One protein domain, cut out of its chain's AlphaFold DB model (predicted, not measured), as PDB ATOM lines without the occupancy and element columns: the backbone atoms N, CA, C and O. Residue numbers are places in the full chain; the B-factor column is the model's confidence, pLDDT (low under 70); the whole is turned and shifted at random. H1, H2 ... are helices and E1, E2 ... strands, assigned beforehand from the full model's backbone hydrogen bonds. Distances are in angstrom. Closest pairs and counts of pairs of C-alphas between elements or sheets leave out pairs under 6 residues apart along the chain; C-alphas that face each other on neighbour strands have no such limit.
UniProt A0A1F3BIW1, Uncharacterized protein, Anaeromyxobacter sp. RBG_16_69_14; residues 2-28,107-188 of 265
ATOM      1  N   LYS A   2     -24.613  -4.495 -25.877       82.38
ATOM      2  CA  LYS A   2     -25.209  -4.348 -24.536       82.38
ATOM      3  C   LYS A   2     -25.028  -2.897 -24.071       82.38
ATOM      4  O   LYS A   2     -23.904  -2.454 -23.863       82.38
ATOM      5  N   THR A   3     -26.115  -2.145 -23.918       90.12
ATOM      6  CA  THR A   3     -26.080  -0.808 -23.298       90.12
ATOM      7  C   THR A   3     -25.968  -0.943 -21.781       90.12
ATOM      8  O   THR A   3     -26.815  -1.595 -21.175       90.12
ATOM      9  N   LEU A   4     -24.979  -0.292 -21.165       91.12
ATOM     10  CA  LEU A   4     -24.816  -0.258 -19.708       91.12
ATOM     11  C   LEU A   4     -25.862   0.641 -19.045       91.12
ATOM     12  O   LEU A   4     -26.496   0.251 -18.069       91.12
ATOM     13  N   THR A   5     -26.058   1.851 -19.577       93.81
ATOM     14  CA  THR A   5     -27.108   2.769 -19.119       93.81
ATOM     15  C   THR A   5     -27.677   3.586 -20.275       93.81
ATOM     16  O   THR A   5     -26.996   3.868 -21.264       93.81
ATOM     17  N   GLU A   6     -28.935   4.002 -20.125       95.38
ATOM     18  CA  GLU A   6     -29.549   5.040 -20.948       95.38
ATOM     19  C   GLU A   6     -29.836   6.294 -20.104       95.38
ATOM     20  O   GLU A   6     -30.274   6.223 -18.944       95.38
ATOM     21  N   LEU A   7     -29.576   7.457 -20.702       95.88
ATOM     22  CA  LEU A   7     -29.766   8.781 -20.113       95.88
ATOM     23  C   LEU A   7     -30.679   9.601 -21.031       95.88
ATOM     24  O   LEU A   7     -30.345   9.873 -22.186       95.88
ATOM     25  N   SER A   8     -31.855   9.983 -20.534       95.06
ATOM     26  CA  SER A   8     -32.835  10.739 -21.317       95.06
ATOM     27  C   SER A   8     -32.366  12.169 -21.596       95.06
ATOM     28  O   SER A   8     -31.695  12.803 -20.779       95.06
ATOM     29  N   GLY A   9     -32.797  12.739 -22.723       93.44
ATOM     30  CA  GLY A   9     -32.526  14.140 -23.057       93.44
ATOM     31  C   GLY A   9     -33.018  15.143 -22.002       93.44
ATOM     32  O   GLY A   9     -32.452  16.225 -21.883       93.44
ATOM     33  N   SER A  10     -34.032  14.796 -21.196       93.69
ATOM     34  CA  SER A  10     -34.453  15.615 -20.050       93.69
ATOM     35  C   SER A  10     -33.412  15.631 -18.927       93.69
ATOM     36  O   SER A  10     -33.077  16.716 -18.461       93.69
ATOM     37  N   LEU A  11     -32.839  14.482 -18.547       95.06
ATOM     38  CA  LEU A  11     -31.743  14.417 -17.569       95.06
ATOM     39  C   LEU A  11     -30.507  15.180 -18.062       95.06
ATOM     40  O   LEU A  11     -29.937  15.965 -17.310       95.06
ATOM     41  N   ILE A  12     -30.147  15.022 -19.342       96.12
ATOM     42  CA  ILE A  12     -29.038  15.754 -19.977       96.12
ATOM     43  C   ILE A  12     -29.270  17.273 -19.918       96.12
ATOM     44  O   ILE A  12     -28.357  18.018 -19.566       96.12
ATOM     45  N   ARG A  13     -30.491  17.748 -20.212       94.75
ATOM     46  CA  ARG A  13     -30.848  19.173 -20.106       94.75
ATOM     47  C   ARG A  13     -30.807  19.684 -18.661       94.75
ATOM     48  O   ARG A  13     -30.226  20.739 -18.434       94.75
ATOM     49  N   MET A  14     -31.367  18.953 -17.693       95.38
ATOM     50  CA  MET A  14     -31.370  19.372 -16.279       95.38
ATOM     51  C   MET A  14     -29.954  19.413 -15.690       95.38
ATOM     52  O   MET A  14     -29.577  20.419 -15.097       95.38
ATOM     53  N   ALA A  15     -29.133  18.387 -15.933       94.56
ATOM     54  CA  ALA A  15     -27.734  18.375 -15.510       94.56
ATOM     55  C   ALA A  15     -26.920  19.505 -16.166       94.56
ATOM     56  O   ALA A  15     -26.119  20.152 -15.500       94.56
ATOM     57  N   ALA A  16     -27.149  19.796 -17.452       95.00
ATOM     58  CA  ALA A  16     -26.484  20.904 -18.135       95.00
ATOM     59  C   ALA A  16     -26.868  22.283 -17.572       95.00
ATOM     60  O   ALA A  16     -26.006  23.155 -17.479       95.00
ATOM     61  N   VAL A  17     -28.133  22.477 -17.176       94.50
ATOM     62  CA  VAL A  17     -28.584  23.692 -16.478       94.50
ATOM     63  C   VAL A  17     -27.925  23.792 -15.102       94.50
ATOM     64  O   VAL A  17     -27.286  24.803 -14.835       94.50
ATOM     65  N   ALA A  18     -27.960  22.729 -14.293       93.44
ATOM     66  CA  ALA A  18     -27.337  22.707 -12.966       93.44
ATOM     67  C   ALA A  18     -25.822  22.992 -13.016       93.44
ATOM     68  O   ALA A  18     -25.324  23.818 -12.256       93.44
ATOM     69  N   VAL A  19     -25.087  22.394 -13.965       92.19
ATOM     70  CA  VAL A  19     -23.661  22.702 -14.189       92.19
ATOM     71  C   VAL A  19     -23.465  24.154 -14.638       92.19
ATOM     72  O   VAL A  19     -22.504  24.791 -14.217       92.19
ATOM     73  N   ALA A  20     -24.339  24.700 -15.487       90.94
ATOM     74  CA  ALA A  20     -24.234  26.087 -15.945       90.94
ATOM     75  C   ALA A  20     -24.601  27.117 -14.863       90.94
ATOM     76  O   ALA A  20     -24.105  28.240 -14.912       90.94
ATOM     77  N   GLU A  21     -25.453  26.760 -13.905       90.38
ATOM     78  CA  GLU A  21     -25.820  27.594 -12.758       90.38
ATOM     79  C   GLU A  21     -24.743  27.533 -11.671       90.38
ATOM     80  O   GLU A  21     -24.244  28.579 -11.262       90.38
ATOM     81  N   ALA A  22     -24.266  26.340 -11.311       89.69
ATOM     82  CA  ALA A  22     -23.174  26.183 -10.351       89.69
ATOM     83  C   ALA A  22     -21.852  26.816 -10.849       89.69
ATOM     84  O   ALA A  22     -21.151  27.475 -10.085       89.69
ATOM     85  N   LYS A  23     -21.554  26.759 -12.160       87.75
ATOM     86  CA  LYS A  23     -20.430  27.505 -12.780       87.75
ATOM     87  C   LYS A  23     -20.613  29.030 -12.846       87.75
ATOM     88  O   LYS A  23     -19.713  29.710 -13.330       87.75
ATOM     89  N   ARG A  24     -21.759  29.570 -12.417       87.25
ATOM     90  CA  ARG A  24     -21.989  31.019 -12.235       87.25
ATOM     91  C   ARG A  24     -21.984  31.438 -10.766       87.25
ATOM     92  O   ARG A  24     -21.773  32.614 -10.504       87.25
ATOM     93  N   SER A  25     -22.255  30.517  -9.838       83.50
ATOM     94  CA  SER A  25     -22.199  30.784  -8.395       83.50
ATOM     95  C   SER A  25     -20.805  30.599  -7.800       83.50
ATOM     96  O   SER A  25     -20.527  31.179  -6.758       83.50
ATOM     97  N   ILE A  26     -19.933  29.818  -8.446       82.44
ATOM     98  CA  ILE A  26     -18.497  29.810  -8.138       82.44
ATOM     99  C   ILE A  26     -17.918  31.166  -8.582       82.44
ATOM    100  O   ILE A  26     -17.971  31.459  -9.784       82.44
ATOM    101  N   PRO A  27     -17.384  31.999  -7.669       72.44
ATOM    102  CA  PRO A  27     -16.650  33.188  -8.069       72.44
ATOM    103  C   PRO A  27     -15.390  32.755  -8.819       72.44
ATOM    104  O   PRO A  27     -14.690  31.835  -8.407       72.44
ATOM    105  N   LYS A  28     -15.092  33.427  -9.930       65.88
ATOM    106  CA  LYS A  28     -13.722  33.449 -10.433       65.88
ATOM    107  C   LYS A  28     -13.011  34.553  -9.680       65.88
ATOM    108  O   LYS A  28     -13.359  35.712  -9.894       65.88
ATOM    109  N   ASP A 107       0.159  24.047  -7.235       42.28
ATOM    110  CA  ASP A 107      -0.672  23.033  -7.884       42.28
ATOM    111  C   ASP A 107      -1.614  22.349  -6.868       42.28
ATOM    112  O   ASP A 107      -2.799  22.245  -7.147       42.28
ATOM    113  N   ASP A 108      -1.166  21.993  -5.653       46.78
ATOM    114  CA  ASP A 108      -2.027  21.367  -4.627       46.78
ATOM    115  C   ASP A 108      -3.211  22.247  -4.180       46.78
ATOM    116  O   ASP A 108      -4.276  21.729  -3.845       46.78
ATOM    117  N   ALA A 109      -3.054  23.576  -4.188       42.91
ATOM    118  CA  ALA A 109      -4.137  24.504  -3.863       42.91
ATOM    119  C   ALA A 109      -5.124  24.628  -5.034       42.91
ATOM    120  O   ALA A 109      -6.330  24.481  -4.843       42.91
ATOM    121  N   GLU A 110      -4.615  24.817  -6.255       49.78
ATOM    122  CA  GLU A 110      -5.443  24.929  -7.463       49.78
ATOM    123  C   GLU A 110      -6.120  23.582  -7.823       49.78
ATOM    124  O   GLU A 110      -7.253  23.568  -8.314       49.78
ATOM    125  N   GLU A 111      -5.506  22.432  -7.511       50.19
ATOM    126  CA  GLU A 111      -6.122  21.107  -7.639       50.19
ATOM    127  C   GLU A 111      -7.152  20.834  -6.535       50.19
ATOM    128  O   GLU A 111      -8.236  20.347  -6.868       50.19
ATOM    129  N   ALA A 112      -6.901  21.215  -5.275       54.66
ATOM    130  CA  ALA A 112      -7.897  21.128  -4.203       54.66
ATOM    131  C   ALA A 112      -9.112  22.033  -4.471       54.66
ATOM    132  O   ALA A 112     -10.252  21.605  -4.280       54.66
ATOM    133  N   GLU A 113      -8.905  23.243  -4.997       54.28
ATOM    134  CA  GLU A 113      -9.984  24.079  -5.530       54.28
ATOM    135  C   GLU A 113     -10.679  23.404  -6.712       54.28
ATOM    136  O   GLU A 113     -11.908  23.416  -6.786       54.28
ATOM    137  N   SER A 114      -9.938  22.750  -7.614       72.12
ATOM    138  CA  SER A 114     -10.540  21.999  -8.716       72.12
ATOM    139  C   SER A 114     -11.427  20.853  -8.214       72.12
ATOM    140  O   SER A 114     -12.492  20.630  -8.791       72.12
ATOM    141  N   ASP A 115     -11.037  20.148  -7.149       80.38
ATOM    142  CA  ASP A 115     -11.792  19.042  -6.552       80.38
ATOM    143  C   ASP A 115     -12.959  19.526  -5.691       80.38
ATOM    144  O   ASP A 115     -14.044  18.951  -5.775       80.38
ATOM    145  N   ALA A 116     -12.817  20.637  -4.966       83.00
ATOM    146  CA  ALA A 116     -13.929  21.313  -4.303       83.00
ATOM    147  C   ALA A 116     -14.952  21.843  -5.327       83.00
ATOM    148  O   ALA A 116     -16.161  21.685  -5.148       83.00
ATOM    149  N   VAL A 117     -14.489  22.399  -6.453       85.81
ATOM    150  CA  VAL A 117     -15.336  22.805  -7.583       85.81
ATOM    151  C   VAL A 117     -16.002  21.594  -8.228       85.81
ATOM    152  O   VAL A 117     -17.205  21.652  -8.481       85.81
ATOM    153  N   LYS A 118     -15.284  20.484  -8.461       88.44
ATOM    154  CA  LYS A 118     -15.893  19.221  -8.908       88.44
ATOM    155  C   LYS A 118     -16.979  18.811  -7.908       88.44
ATOM    156  O   LYS A 118     -18.133  18.765  -8.307       88.44
ATOM    157  N   ALA A 119     -16.678  18.668  -6.616       90.25
ATOM    158  CA  ALA A 119     -17.633  18.323  -5.558       90.25
ATOM    159  C   ALA A 119     -18.873  19.250  -5.500       90.25
ATOM    160  O   ALA A 119     -19.995  18.777  -5.303       90.25
ATOM    161  N   ALA A 120     -18.713  20.555  -5.743       89.88
ATOM    162  CA  ALA A 120     -19.818  21.515  -5.797       89.88
ATOM    163  C   ALA A 120     -20.700  21.348  -7.052       89.88
ATOM    164  O   ALA A 120     -21.930  21.303  -6.946       89.88
ATOM    165  N   LEU A 121     -20.100  21.202  -8.243       90.31
ATOM    166  CA  LEU A 121     -20.829  20.858  -9.476       90.31
ATOM    167  C   LEU A 121     -21.514  19.488  -9.354       90.31
ATOM    168  O   LEU A 121     -22.611  19.272  -9.872       90.31
ATOM    169  N   ASP A 122     -20.856  18.569  -8.659       92.62
ATOM    170  CA  ASP A 122     -21.263  17.195  -8.438       92.62
ATOM    171  C   ASP A 122     -22.520  17.119  -7.571       92.62
ATOM    172  O   ASP A 122     -23.486  16.459  -7.969       92.62
ATOM    173  N   ALA A 123     -22.531  17.842  -6.445       92.75
ATOM    174  CA  ALA A 123     -23.683  17.998  -5.565       92.75
ATOM    175  C   ALA A 123     -24.844  18.734  -6.257       92.75
ATOM    176  O   ALA A 123     -25.994  18.311  -6.135       92.75
ATOM    177  N   ALA A 124     -24.562  19.778  -7.047       92.69
ATOM    178  CA  ALA A 124     -25.585  20.494  -7.813       92.69
ATOM    179  C   ALA A 124     -26.284  19.587  -8.845       92.69
ATOM    180  O   ALA A 124     -27.511  19.599  -8.957       92.69
ATOM    181  N   VAL A 125     -25.529  18.748  -9.569       93.19
ATOM    182  CA  VAL A 125     -26.100  17.755 -10.499       93.19
ATOM    183  C   VAL A 125     -26.863  16.659  -9.754       93.19
ATOM    184  O   VAL A 125     -27.936  16.266 -10.215       93.19
ATOM    185  N   ALA A 126     -26.361  16.186  -8.608       94.62
ATOM    186  CA  ALA A 126     -27.062  15.206  -7.777       94.62
ATOM    187  C   ALA A 126     -28.432  15.742  -7.326       94.62
ATOM    188  O   ALA A 126     -29.457  15.113  -7.591       94.62
ATOM    189  N   ALA A 127     -28.465  16.945  -6.745       94.25
ATOM    190  CA  ALA A 127     -29.686  17.599  -6.278       94.25
ATOM    191  C   ALA A 127     -30.689  17.874  -7.414       94.25
ATOM    192  O   ALA A 127     -31.885  17.648  -7.250       94.25
ATOM    193  N   ALA A 128     -30.213  18.306  -8.588       92.50
ATOM    194  CA  ALA A 128     -31.070  18.615  -9.736       92.50
ATOM    195  C   ALA A 128     -31.612  17.382 -10.487       92.50
ATOM    196  O   ALA A 128     -32.511  17.528 -11.318       92.50
ATOM    197  N   THR A 129     -31.063  16.181 -10.258       92.50
ATOM    198  CA  THR A 129     -31.434  14.969 -11.020       92.50
ATOM    199  C   THR A 129     -31.861  13.773 -10.171       92.50
ATOM    200  O   THR A 129     -32.438  12.836 -10.721       92.50
ATOM    201  N   GLY A 130     -31.612  13.786  -8.858       94.06
ATOM    202  CA  GLY A 130     -31.892  12.661  -7.961       94.06
ATOM    203  C   GLY A 130     -30.992  11.442  -8.195       94.06
ATOM    204  O   GLY A 130     -31.375  10.324  -7.853       94.06
ATOM    205  N   LEU A 131     -29.825  11.630  -8.822       93.31
ATOM    206  CA  LEU A 131     -28.895  10.557  -9.185       93.31
ATOM    207  C   LEU A 131     -27.611  10.621  -8.353       93.31
ATOM    208  O   LEU A 131     -27.106  11.700  -8.056       93.31
ATOM    209  N   SER A 132     -27.065   9.450  -8.028       94.44
ATOM    210  CA  SER A 132     -25.859   9.263  -7.214       94.44
ATOM    211  C   SER A 132     -24.940   8.181  -7.802       94.44
ATOM    212  O   SER A 132     -25.314   7.463  -8.739       94.44
ATOM    213  N   GLY A 133     -23.711   8.092  -7.277       93.50
ATOM    214  CA  GLY A 133     -22.707   7.098  -7.670       93.50
ATOM    215  C   GLY A 133     -22.392   7.076  -9.172       93.50
ATOM    216  O   GLY A 133     -22.498   8.084  -9.874       93.50
ATOM    217  N   ASN A 134     -22.039   5.895  -9.685       93.25
ATOM    218  CA  ASN A 134     -21.547   5.693 -11.054       93.25
ATOM    219  C   ASN A 134     -22.468   6.299 -12.133       93.25
ATOM    220  O   ASN A 134     -21.988   6.841 -13.127       93.25
ATOM    221  N   ARG A 135     -23.797   6.274 -11.936       93.19
ATOM    222  CA  ARG A 135     -24.752   6.831 -12.910       93.19
ATOM    223  C   ARG A 135     -24.656   8.355 -13.032       93.19
ATOM    224  O   ARG A 135     -24.911   8.885 -14.112       93.19
ATOM    225  N   LEU A 136     -24.279   9.056 -11.962       95.31
ATOM    226  CA  LEU A 136     -24.095  10.507 -11.980       95.31
ATOM    227  C   LEU A 136     -22.725  10.913 -12.563       95.31
ATOM    228  O   LEU A 136     -22.645  11.941 -13.236       95.31
ATOM    229  N   ALA A 137     -21.693  10.070 -12.427       94.38
ATOM    230  CA  ALA A 137     -20.418  10.245 -13.128       94.38
ATOM    231  C   ALA A 137     -20.623  10.125 -14.650       94.38
ATOM    232  O   ALA A 137     -20.367  11.077 -15.391       94.38
ATOM    233  N   LEU A 138     -21.252   9.025 -15.093       95.25
ATOM    234  CA  LEU A 138     -21.650   8.812 -16.490       95.25
ATOM    235  C   LEU A 138     -22.527   9.947 -17.043       95.25
ATOM    236  O   LEU A 138     -22.410  10.297 -18.217       95.25
ATOM    237  N   LEU A 139     -23.392  10.552 -16.221       95.62
ATOM    238  CA  LEU A 139     -24.200  11.698 -16.640       95.62
ATOM    239  C   LEU A 139     -23.354  12.954 -16.883       95.62
ATOM    240  O   LEU A 139     -23.602  13.670 -17.855       95.62
ATOM    241  N   ARG A 140     -22.337  13.225 -16.059       94.69
ATOM    242  CA  ARG A 140     -21.430  14.361 -16.290       94.69
ATOM    243  C   ARG A 140     -20.569  14.149 -17.521       94.69
ATOM    244  O   ARG A 140     -20.430  15.086 -18.304       94.69
ATOM    245  N   ASP A 141     -20.064  12.942 -17.746       95.88
ATOM    246  CA  ASP A 141     -19.326  12.633 -18.970       95.88
ATOM    247  C   ASP A 141     -20.226  12.710 -20.206       95.88
ATOM    248  O   ASP A 141     -19.853  13.362 -21.179       95.88
ATOM    249  N   ALA A 142     -21.471  12.229 -20.142       95.94
ATOM    250  CA  ALA A 142     -22.454  12.460 -21.201       95.94
ATOM    251  C   ALA A 142     -22.691  13.964 -21.474       95.94
ATOM    252  O   ALA A 142     -22.738  14.375 -22.634       95.94
ATOM    253  N   VAL A 143     -22.771  14.816 -20.441       95.56
ATOM    254  CA  VAL A 143     -22.868  16.281 -20.616       95.56
ATOM    255  C   VAL A 143     -21.591  16.866 -21.245       95.56
ATOM    256  O   VAL A 143     -21.706  17.703 -22.144       95.56
ATOM    257  N   LYS A 144     -20.384  16.397 -20.878       95.25
ATOM    258  CA  LYS A 144     -19.116  16.775 -21.546       95.25
ATOM    259  C   LYS A 144     -19.124  16.373 -23.033       95.25
ATOM    260  O   LYS A 144     -18.818  17.200 -23.890       95.25
ATOM    261  N   VAL A 145     -19.531  15.139 -23.352       95.81
ATOM    262  CA  VAL A 145     -19.631  14.579 -24.720       95.81
ATOM    263  C   VAL A 145     -20.602  15.386 -25.590       95.81
ATOM    264  O   VAL A 145     -20.307  15.653 -26.762       95.81
ATOM    265  N   VAL A 146     -21.751  15.780 -25.036       95.12
ATOM    266  CA  VAL A 146     -22.803  16.543 -25.730       95.12
ATOM    267  C   VAL A 146     -22.436  18.027 -25.897       95.12
ATOM    268  O   VAL A 146     -22.754  18.635 -26.926       95.12
ATOM    269  N   GLY A 147     -21.755  18.621 -24.914       93.19
ATOM    270  CA  GLY A 147     -21.286  20.006 -24.954       93.19
ATOM    271  C   GLY A 147     -22.425  21.018 -25.125       93.19
ATOM    272  O   GLY A 147     -23.375  21.046 -24.350       93.19
ATOM    273  N   ARG A 148     -22.350  21.871 -26.157       92.31
ATOM    274  CA  ARG A 148     -23.341  22.944 -26.397       92.31
ATOM    275  C   ARG A 148     -24.690  22.463 -26.957       92.31
ATOM    276  O   ARG A 148     -25.600  23.273 -27.076       92.31
ATOM    277  N   ARG A 149     -24.837  21.185 -27.334       92.00
ATOM    278  CA  ARG A 149     -26.047  20.652 -28.000       92.00
ATOM    279  C   ARG A 149     -26.995  19.902 -27.056       92.00
ATOM    280  O   ARG A 149     -27.728  19.023 -27.494       92.00
ATOM    281  N   THR A 150     -27.001  20.239 -25.768       93.19
ATOM    282  CA  THR A 150     -27.843  19.597 -24.736       93.19
ATOM    283  C   THR A 150     -29.337  19.745 -25.008       93.19
ATOM    284  O   THR A 150     -30.095  18.806 -24.770       93.19
ATOM    285  N   GLU A 151     -29.763  20.870 -25.586       91.50
ATOM    286  CA  GLU A 151     -31.150  21.073 -26.018       91.50
ATOM    287  C   GLU A 151     -31.584  20.059 -27.089       91.50
ATOM    288  O   GLU A 151     -32.683  19.516 -26.996       91.50
ATOM    289  N   ASP A 152     -30.697  19.729 -28.034       91.88
ATOM    290  CA  ASP A 152     -30.970  18.824 -29.157       91.88
ATOM    291  C   ASP A 152     -31.133  17.352 -28.748       91.88
ATOM    292  O   ASP A 152     -31.680  16.575 -29.529       91.88
ATOM    293  N   VAL A 153     -30.625  16.922 -27.590       94.31
ATOM    294  CA  VAL A 153     -30.538  15.491 -27.252       94.31
ATOM    295  C   VAL A 153     -31.919  14.878 -27.004       94.31
ATOM    296  O   VAL A 153     -32.735  15.413 -26.245       94.31
ATOM    297  N   ARG A 154     -32.161  13.709 -27.610       94.62
ATOM    298  CA  ARG A 154     -33.289  12.826 -27.285       94.62
ATOM    299  C   ARG A 154     -32.869  11.759 -26.273       94.62
ATOM    300  O   ARG A 154     -33.552  11.595 -25.261       94.62
ATOM    301  N   LEU A 155     -31.738  11.095 -26.512       95.50
ATOM    302  CA  LEU A 155     -31.207  10.008 -25.686       95.50
ATOM    303  C   LEU A 155     -29.670   9.977 -25.764       95.50
ATOM    304  O   LEU A 155     -29.095  10.296 -26.805       95.50
ATOM    305  N   VAL A 156     -29.001   9.557 -24.691       96.62
ATOM    306  CA  VAL A 156     -27.598   9.111 -24.730       96.62
ATOM    307  C   VAL A 156     -27.541   7.663 -24.263       96.62
ATOM    308  O   VAL A 156     -28.101   7.321 -23.219       96.62
ATOM    309  N   ARG A 157     -26.865   6.820 -25.044       96.62
ATOM    310  CA  ARG A 157     -26.581   5.418 -24.721       96.62
ATOM    311  C   ARG A 157     -25.128   5.277 -24.309       96.62
ATOM    312  O   ARG A 157     -24.248   5.736 -25.036       96.62
ATOM    313  N   VAL A 158     -24.900   4.636 -23.169       96.12
ATOM    314  CA  VAL A 158     -23.564   4.331 -22.652       96.12
ATOM    315  C   VAL A 158     -23.257   2.856 -22.891       96.12
ATOM    316  O   VAL A 158     -24.047   1.988 -22.513       96.12
ATOM    317  N   PHE A 159     -22.103   2.578 -23.484       95.62
ATOM    318  CA  PHE A 159     -21.537   1.242 -23.672       95.62
ATOM    319  C   PHE A 159     -20.207   1.130 -22.912       95.62
ATOM    320  O   PHE A 159     -19.572   2.148 -22.624       95.62
ATOM    321  N   GLY A 160     -19.809  -0.095 -22.566       93.62
ATOM    322  CA  GLY A 160     -18.529  -0.370 -21.903       93.62
ATOM    323  C   GLY A 160     -17.329  -0.345 -22.860       93.62
ATOM    324  O   GLY A 160     -17.503  -0.109 -24.060       93.62
ATOM    325  N   PRO A 161     -16.116  -0.634 -22.358       90.38
ATOM    326  CA  PRO A 161     -14.899  -0.638 -23.174       90.38
ATOM    327  C   PRO A 161     -14.851  -1.814 -24.164       90.38
ATOM    328  O   PRO A 161     -14.264  -1.688 -25.234       90.38
ATOM    329  N   GLU A 162     -15.506  -2.932 -23.834       89.00
ATOM    330  CA  GLU A 162     -15.467  -4.207 -24.571       89.00
ATOM    331  C   GLU A 162     -15.948  -4.119 -26.031       89.00
ATOM    332  O   GLU A 162     -15.429  -4.811 -26.903       89.00
ATOM    333  N   GLU A 163     -16.963  -3.296 -26.315       85.88
ATOM    334  CA  GLU A 163     -17.674  -3.312 -27.596       85.88
ATOM    335  C   GLU A 163     -17.580  -1.953 -28.298       85.88
ATOM    336  O   GLU A 163     -18.300  -1.015 -27.962       85.88
ATOM    337  N   LYS A 164     -16.683  -1.823 -29.283       90.62
ATOM    338  CA  LYS A 164     -16.429  -0.563 -30.005       90.62
ATOM    339  C   LYS A 164     -17.608  -0.156 -30.902       90.62
ATOM    340  O   LYS A 164     -17.816  -0.744 -31.963       90.62
ATOM    341  N   VAL A 165     -18.342   0.894 -30.524       91.50
ATOM    342  CA  VAL A 165     -19.530   1.377 -31.255       91.50
ATOM    343  C   VAL A 165     -19.168   2.486 -32.248       91.50
ATOM    344  O   VAL A 165     -18.598   3.517 -31.889       91.50
ATOM    345  N   SER A 166     -19.542   2.314 -33.519       92.50
ATOM    346  CA  SER A 166     -19.327   3.326 -34.558       92.50
ATOM    347  C   SER A 166     -20.147   4.598 -34.293       92.50
ATOM    348  O   SER A 166     -21.344   4.558 -34.024       92.50
ATOM    349  N   GLY A 167     -19.487   5.759 -34.347       90.69
ATOM    350  CA  GLY A 167     -20.115   7.060 -34.083       90.69
ATOM    351  C   GLY A 167     -20.340   7.401 -32.601       90.69
ATOM    352  O   GLY A 167     -20.760   8.522 -32.308       90.69
ATOM    353  N   ALA A 168     -20.031   6.499 -31.664       94.56
ATOM    354  CA  ALA A 168     -19.915   6.855 -30.252       94.56
ATOM    355  C   ALA A 168     -18.628   7.668 -30.001       94.56
ATOM    356  O   ALA A 168     -17.632   7.506 -30.708       94.56
ATOM    357  N   LYS A 169     -18.629   8.536 -28.980       95.56
ATOM    358  CA  LYS A 169     -17.395   9.159 -28.466       95.56
ATOM    359  C   LYS A 169     -16.932   8.425 -27.215       95.56
ATOM    360  O   LYS A 169     -17.763   8.109 -26.369       95.56
ATOM    361  N   VAL A 170     -15.630   8.220 -27.072       95.50
ATOM    362  CA  VAL A 170     -15.033   7.592 -25.886       95.50
ATOM    363  C   VAL A 170     -14.636   8.674 -24.873       95.50
ATOM    364  O   VAL A 170     -14.036   9.673 -25.271       95.50
ATOM    365  N   ILE A 171     -14.969   8.492 -23.592       93.44
ATOM    366  CA  ILE A 171     -14.392   9.231 -22.453       93.44
ATOM    367  C   ILE A 171     -14.136   8.220 -21.331       93.44
ATOM    368  O   ILE A 171     -15.064   7.541 -20.894       93.44
ATOM    369  N   GLY A 172     -12.880   8.130 -20.878       92.06
ATOM    370  CA  GLY A 172     -12.438   7.029 -20.018       92.06
ATOM    371  C   GLY A 172     -12.717   5.684 -20.692       92.06
ATOM    372  O   GLY A 172     -12.575   5.557 -21.908       92.06
ATOM    373  N   ASP A 173     -13.198   4.720 -19.917       92.56
ATOM    374  CA  ASP A 173     -13.546   3.376 -20.396       92.56
ATOM    375  C   ASP A 173     -14.925   3.303 -21.081       92.56
ATOM    376  O   ASP A 173     -15.331   2.250 -21.574       92.56
ATOM    377  N   PHE A 174     -15.680   4.407 -21.118       94.94
ATOM    378  CA  PHE A 174     -17.075   4.421 -21.557       94.94
ATOM    379  C   PHE A 174     -17.270   5.078 -22.923       94.94
ATOM    380  O   PHE A 174     -16.671   6.104 -23.259       94.94
ATOM    381  N   GLN A 175     -18.179   4.502 -23.710       96.12
ATOM    382  CA  GLN A 175     -18.511   4.971 -25.052       96.12
ATOM    383  C   GLN A 175     -19.934   5.532 -25.085       96.12
ATOM    384  O   GLN A 175     -20.897   4.853 -24.733       96.12
ATOM    385  N   PHE A 176     -20.073   6.773 -25.541       96.69
ATOM    386  CA  PHE A 176     -21.309   7.548 -25.496       96.69
ATOM    387  C   PHE A 176     -21.843   7.782 -26.911       96.69
ATOM    388  O   PHE A 176     -21.292   8.581 -27.676       96.69
ATOM    389  N   LEU A 177     -22.941   7.109 -27.255       96.38
ATOM    390  CA  LEU A 177     -23.678   7.327 -28.500       96.38
ATOM    391  C   LEU A 177     -24.821   8.318 -28.240       96.38
ATOM    392  O   LEU A 177     -25.708   8.047 -27.427       96.38
ATOM    393  N   ILE A 178     -24.803   9.469 -28.920       96.19
ATOM    394  CA  ILE A 178     -25.823  10.517 -28.767       96.19
ATOM    395  C   ILE A 178     -26.860  10.414 -29.887       96.19
ATOM    396  O   ILE A 178     -26.543  10.599 -31.060       96.19
ATOM    397  N   ASP A 179     -28.117  10.218 -29.503       95.00
ATOM    398  CA  ASP A 179     -29.281  10.328 -30.375       95.00
ATOM    399  C   ASP A 179     -29.859  11.752 -30.280       95.00
ATOM    400  O   ASP A 179     -30.402  12.174 -29.250       95.00
ATOM    401  N   PHE A 180     -29.696  12.520 -31.356       93.31
ATOM    402  CA  PHE A 180     -30.191  13.891 -31.470       93.31
ATOM    403  C   PHE A 180     -31.606  13.914 -32.054       93.31
ATOM    404  O   PHE A 180     -31.895  13.271 -33.060       93.31
ATOM    405  N   SER A 181     -32.473  14.739 -31.471       88.38
ATOM    406  CA  SER A 181     -33.785  15.037 -32.041       88.38
ATOM    407  C   SER A 181     -33.653  15.612 -33.465       88.38
ATOM    408  O   SER A 181     -32.833  16.512 -33.697       88.38
ATOM    409  N   PRO A 182     -34.447  15.127 -34.440       84.25
ATOM    410  CA  PRO A 182     -34.446  15.690 -35.783       84.25
ATOM    411  C   PRO A 182     -34.954  17.135 -35.731       84.25
ATOM    412  O   PRO A 182     -35.897  17.444 -35.000       84.25
ATOM    413  N   ALA A 183     -34.344  18.026 -36.521       74.56
ATOM    414  CA  ALA A 183     -34.580  19.473 -36.446       74.56
ATOM    415  C   ALA A 183     -36.073  19.859 -36.493       74.56
ATOM    416  O   ALA A 183     -36.511  20.725 -35.736       74.56
ATOM    417  N   ASN A 184     -36.858  19.145 -37.303       68.00
ATOM    418  CA  ASN A 184     -38.291  19.374 -37.502       68.00
ATOM    419  C   ASN A 184     -39.139  19.131 -36.235       68.00
ATOM    420  O   ASN A 184     -40.236  19.666 -36.137       68.00
ATOM    421  N   MET A 185     -38.652  18.362 -35.252       66.50
ATOM    422  CA  MET A 185     -39.364  18.132 -33.984       66.50
ATOM    423  C   MET A 185     -39.062  19.188 -32.912       66.50
ATOM    424  O   MET A 185     -39.817  19.300 -31.947       66.50
ATOM    425  N   LYS A 186     -37.992  19.982 -33.057       63.62
ATOM    426  CA  LYS A 186     -37.544  20.920 -32.011       63.62
ATOM    427  C   LYS A 186     -38.603  21.972 -31.669       63.62
ATOM    428  O   LYS A 186     -38.807  22.271 -30.496       63.62
ATOM    429  N   GLN A 187     -39.323  22.468 -32.680       61.41
ATOM    430  CA  GLN A 187     -40.398  23.460 -32.524       61.41
ATOM    431  C   GLN A 187     -41.510  22.999 -31.564       61.41
ATOM    432  O   GLN A 187     -42.088  23.825 -30.866       61.41
ATOM    433  N   ALA A 188     -41.774  21.689 -31.483       60.22
ATOM    434  CA  ALA A 188     -42.801  21.118 -30.611       60.22
ATOM    435  C   ALA A 188     -42.338  20.894 -29.155       60.22
ATOM    436  O   ALA A 188     -43.174  20.607 -28.304       60.22
TER     437      ALA A 188
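AT A GLANCE: This is residues 2 to 28 and 107 to 188 of the 265 residues of an uncharacterized protein of Anaeromyxobacter sp. RBG_16_69_14 (UniProt A0A1F3BIW1). A strongly twisted sheet of four strands has one helix, H3, packed slantwise over one face, and H3 sits in the middle of the domain. H1 leaves the end of strand E1, crosses H3 and packs on the last part of the long helix H2, whose residues 107 to 116 stick out, while the small helix H4 ends the printed part away from the other helices. The printed part has 109 residues, with four named helices and four named strands in the order E1 H1 H2 H3 E2 E3 E4 H4; the sheet's order is E1 - E2 - E4 - E3, all antiparallel, and the class is mixed, helices and strands. The whole is compact, with a radius of gyration of the C-alphas of 14.9 A and spans of 43 by 38 by 23 A.

IN THESE COORDINATES: Begin with the sheet: find C-alpha 5 at (-27.108, 2.769, -19.119), where E1 starts, residues 5 to 8, 10.1 A long. E2 is residues 153 to 159, 17.2 A; E3 is residues 169 to 171, 6.7 A; E4 is residues 174 to 180, 19.0 A. H3, residues 133 to 149, is 24.7 A long and H1, residues 9 to 25, is 24.5 A. H2 starts at C-alpha 107, (-0.672, 23.033, -7.884), and runs 32.0 A to residue 129. H4, residues 183 to 188, is 10.2 A long and ends at C-alpha 188, (-42.801, 21.118, -30.611).

HOW THE PARTS SIT: Look first between E1 and E2, where N 7 and O 156 are 2.9 A apart, within hydrogen-bond range. Between E2 and E4, N 157 and O 177 are within hydrogen-bond range at 2.9 A, and in the hairpin E3 and E4, N 176 and O 169 are within hydrogen-bond range at 2.8 A. H3 is on the sheet at a height of 8.2 A, over E2 and E4, at 47 degrees to E4 on the local plane, with a kink of 39 degrees near residue 143; its closest C-alphas to E4 are Ala 142 and Phe 176, 6.6 A. H1 only grazes the sheet with residues 9 to 13. Residues 12 to 16 of H1 touch H3, about perpendicular at 86 degrees, closest at the C-alphas of Ile 12 and Val 143, 6.2 A. Residues 120 to 129 of H2 touch H1, a steep tilt of 45 degrees, opposite ways, closest at the C-alphas of Ala 15 and Val 125, 5.3 A. H4 is apart from H1, H2 and H3. Every O i to N i+4 pair is within range in H2; the counts are 12 of 13 in H1, 11 of 13 in H3 and 0 of 2 in H4, which has 2 of 3 O i to N i+3 pairs within range.

THE WHOLE: The farthest C-alphas, those of Asp 108 and Asn 184, are 49.0 A apart. Residues 29 to 106 are not printed, and C-alphas 28 and 107 are 16.9 A apart across this cut, which lies in the link from H1 to H2. Of the links printed whole, E2 to E3 is short and the others are tight. The mean pLDDT of the printed part is 87.7; residue 28, residues 107 to 113 and residues 184 to 188 are under 70.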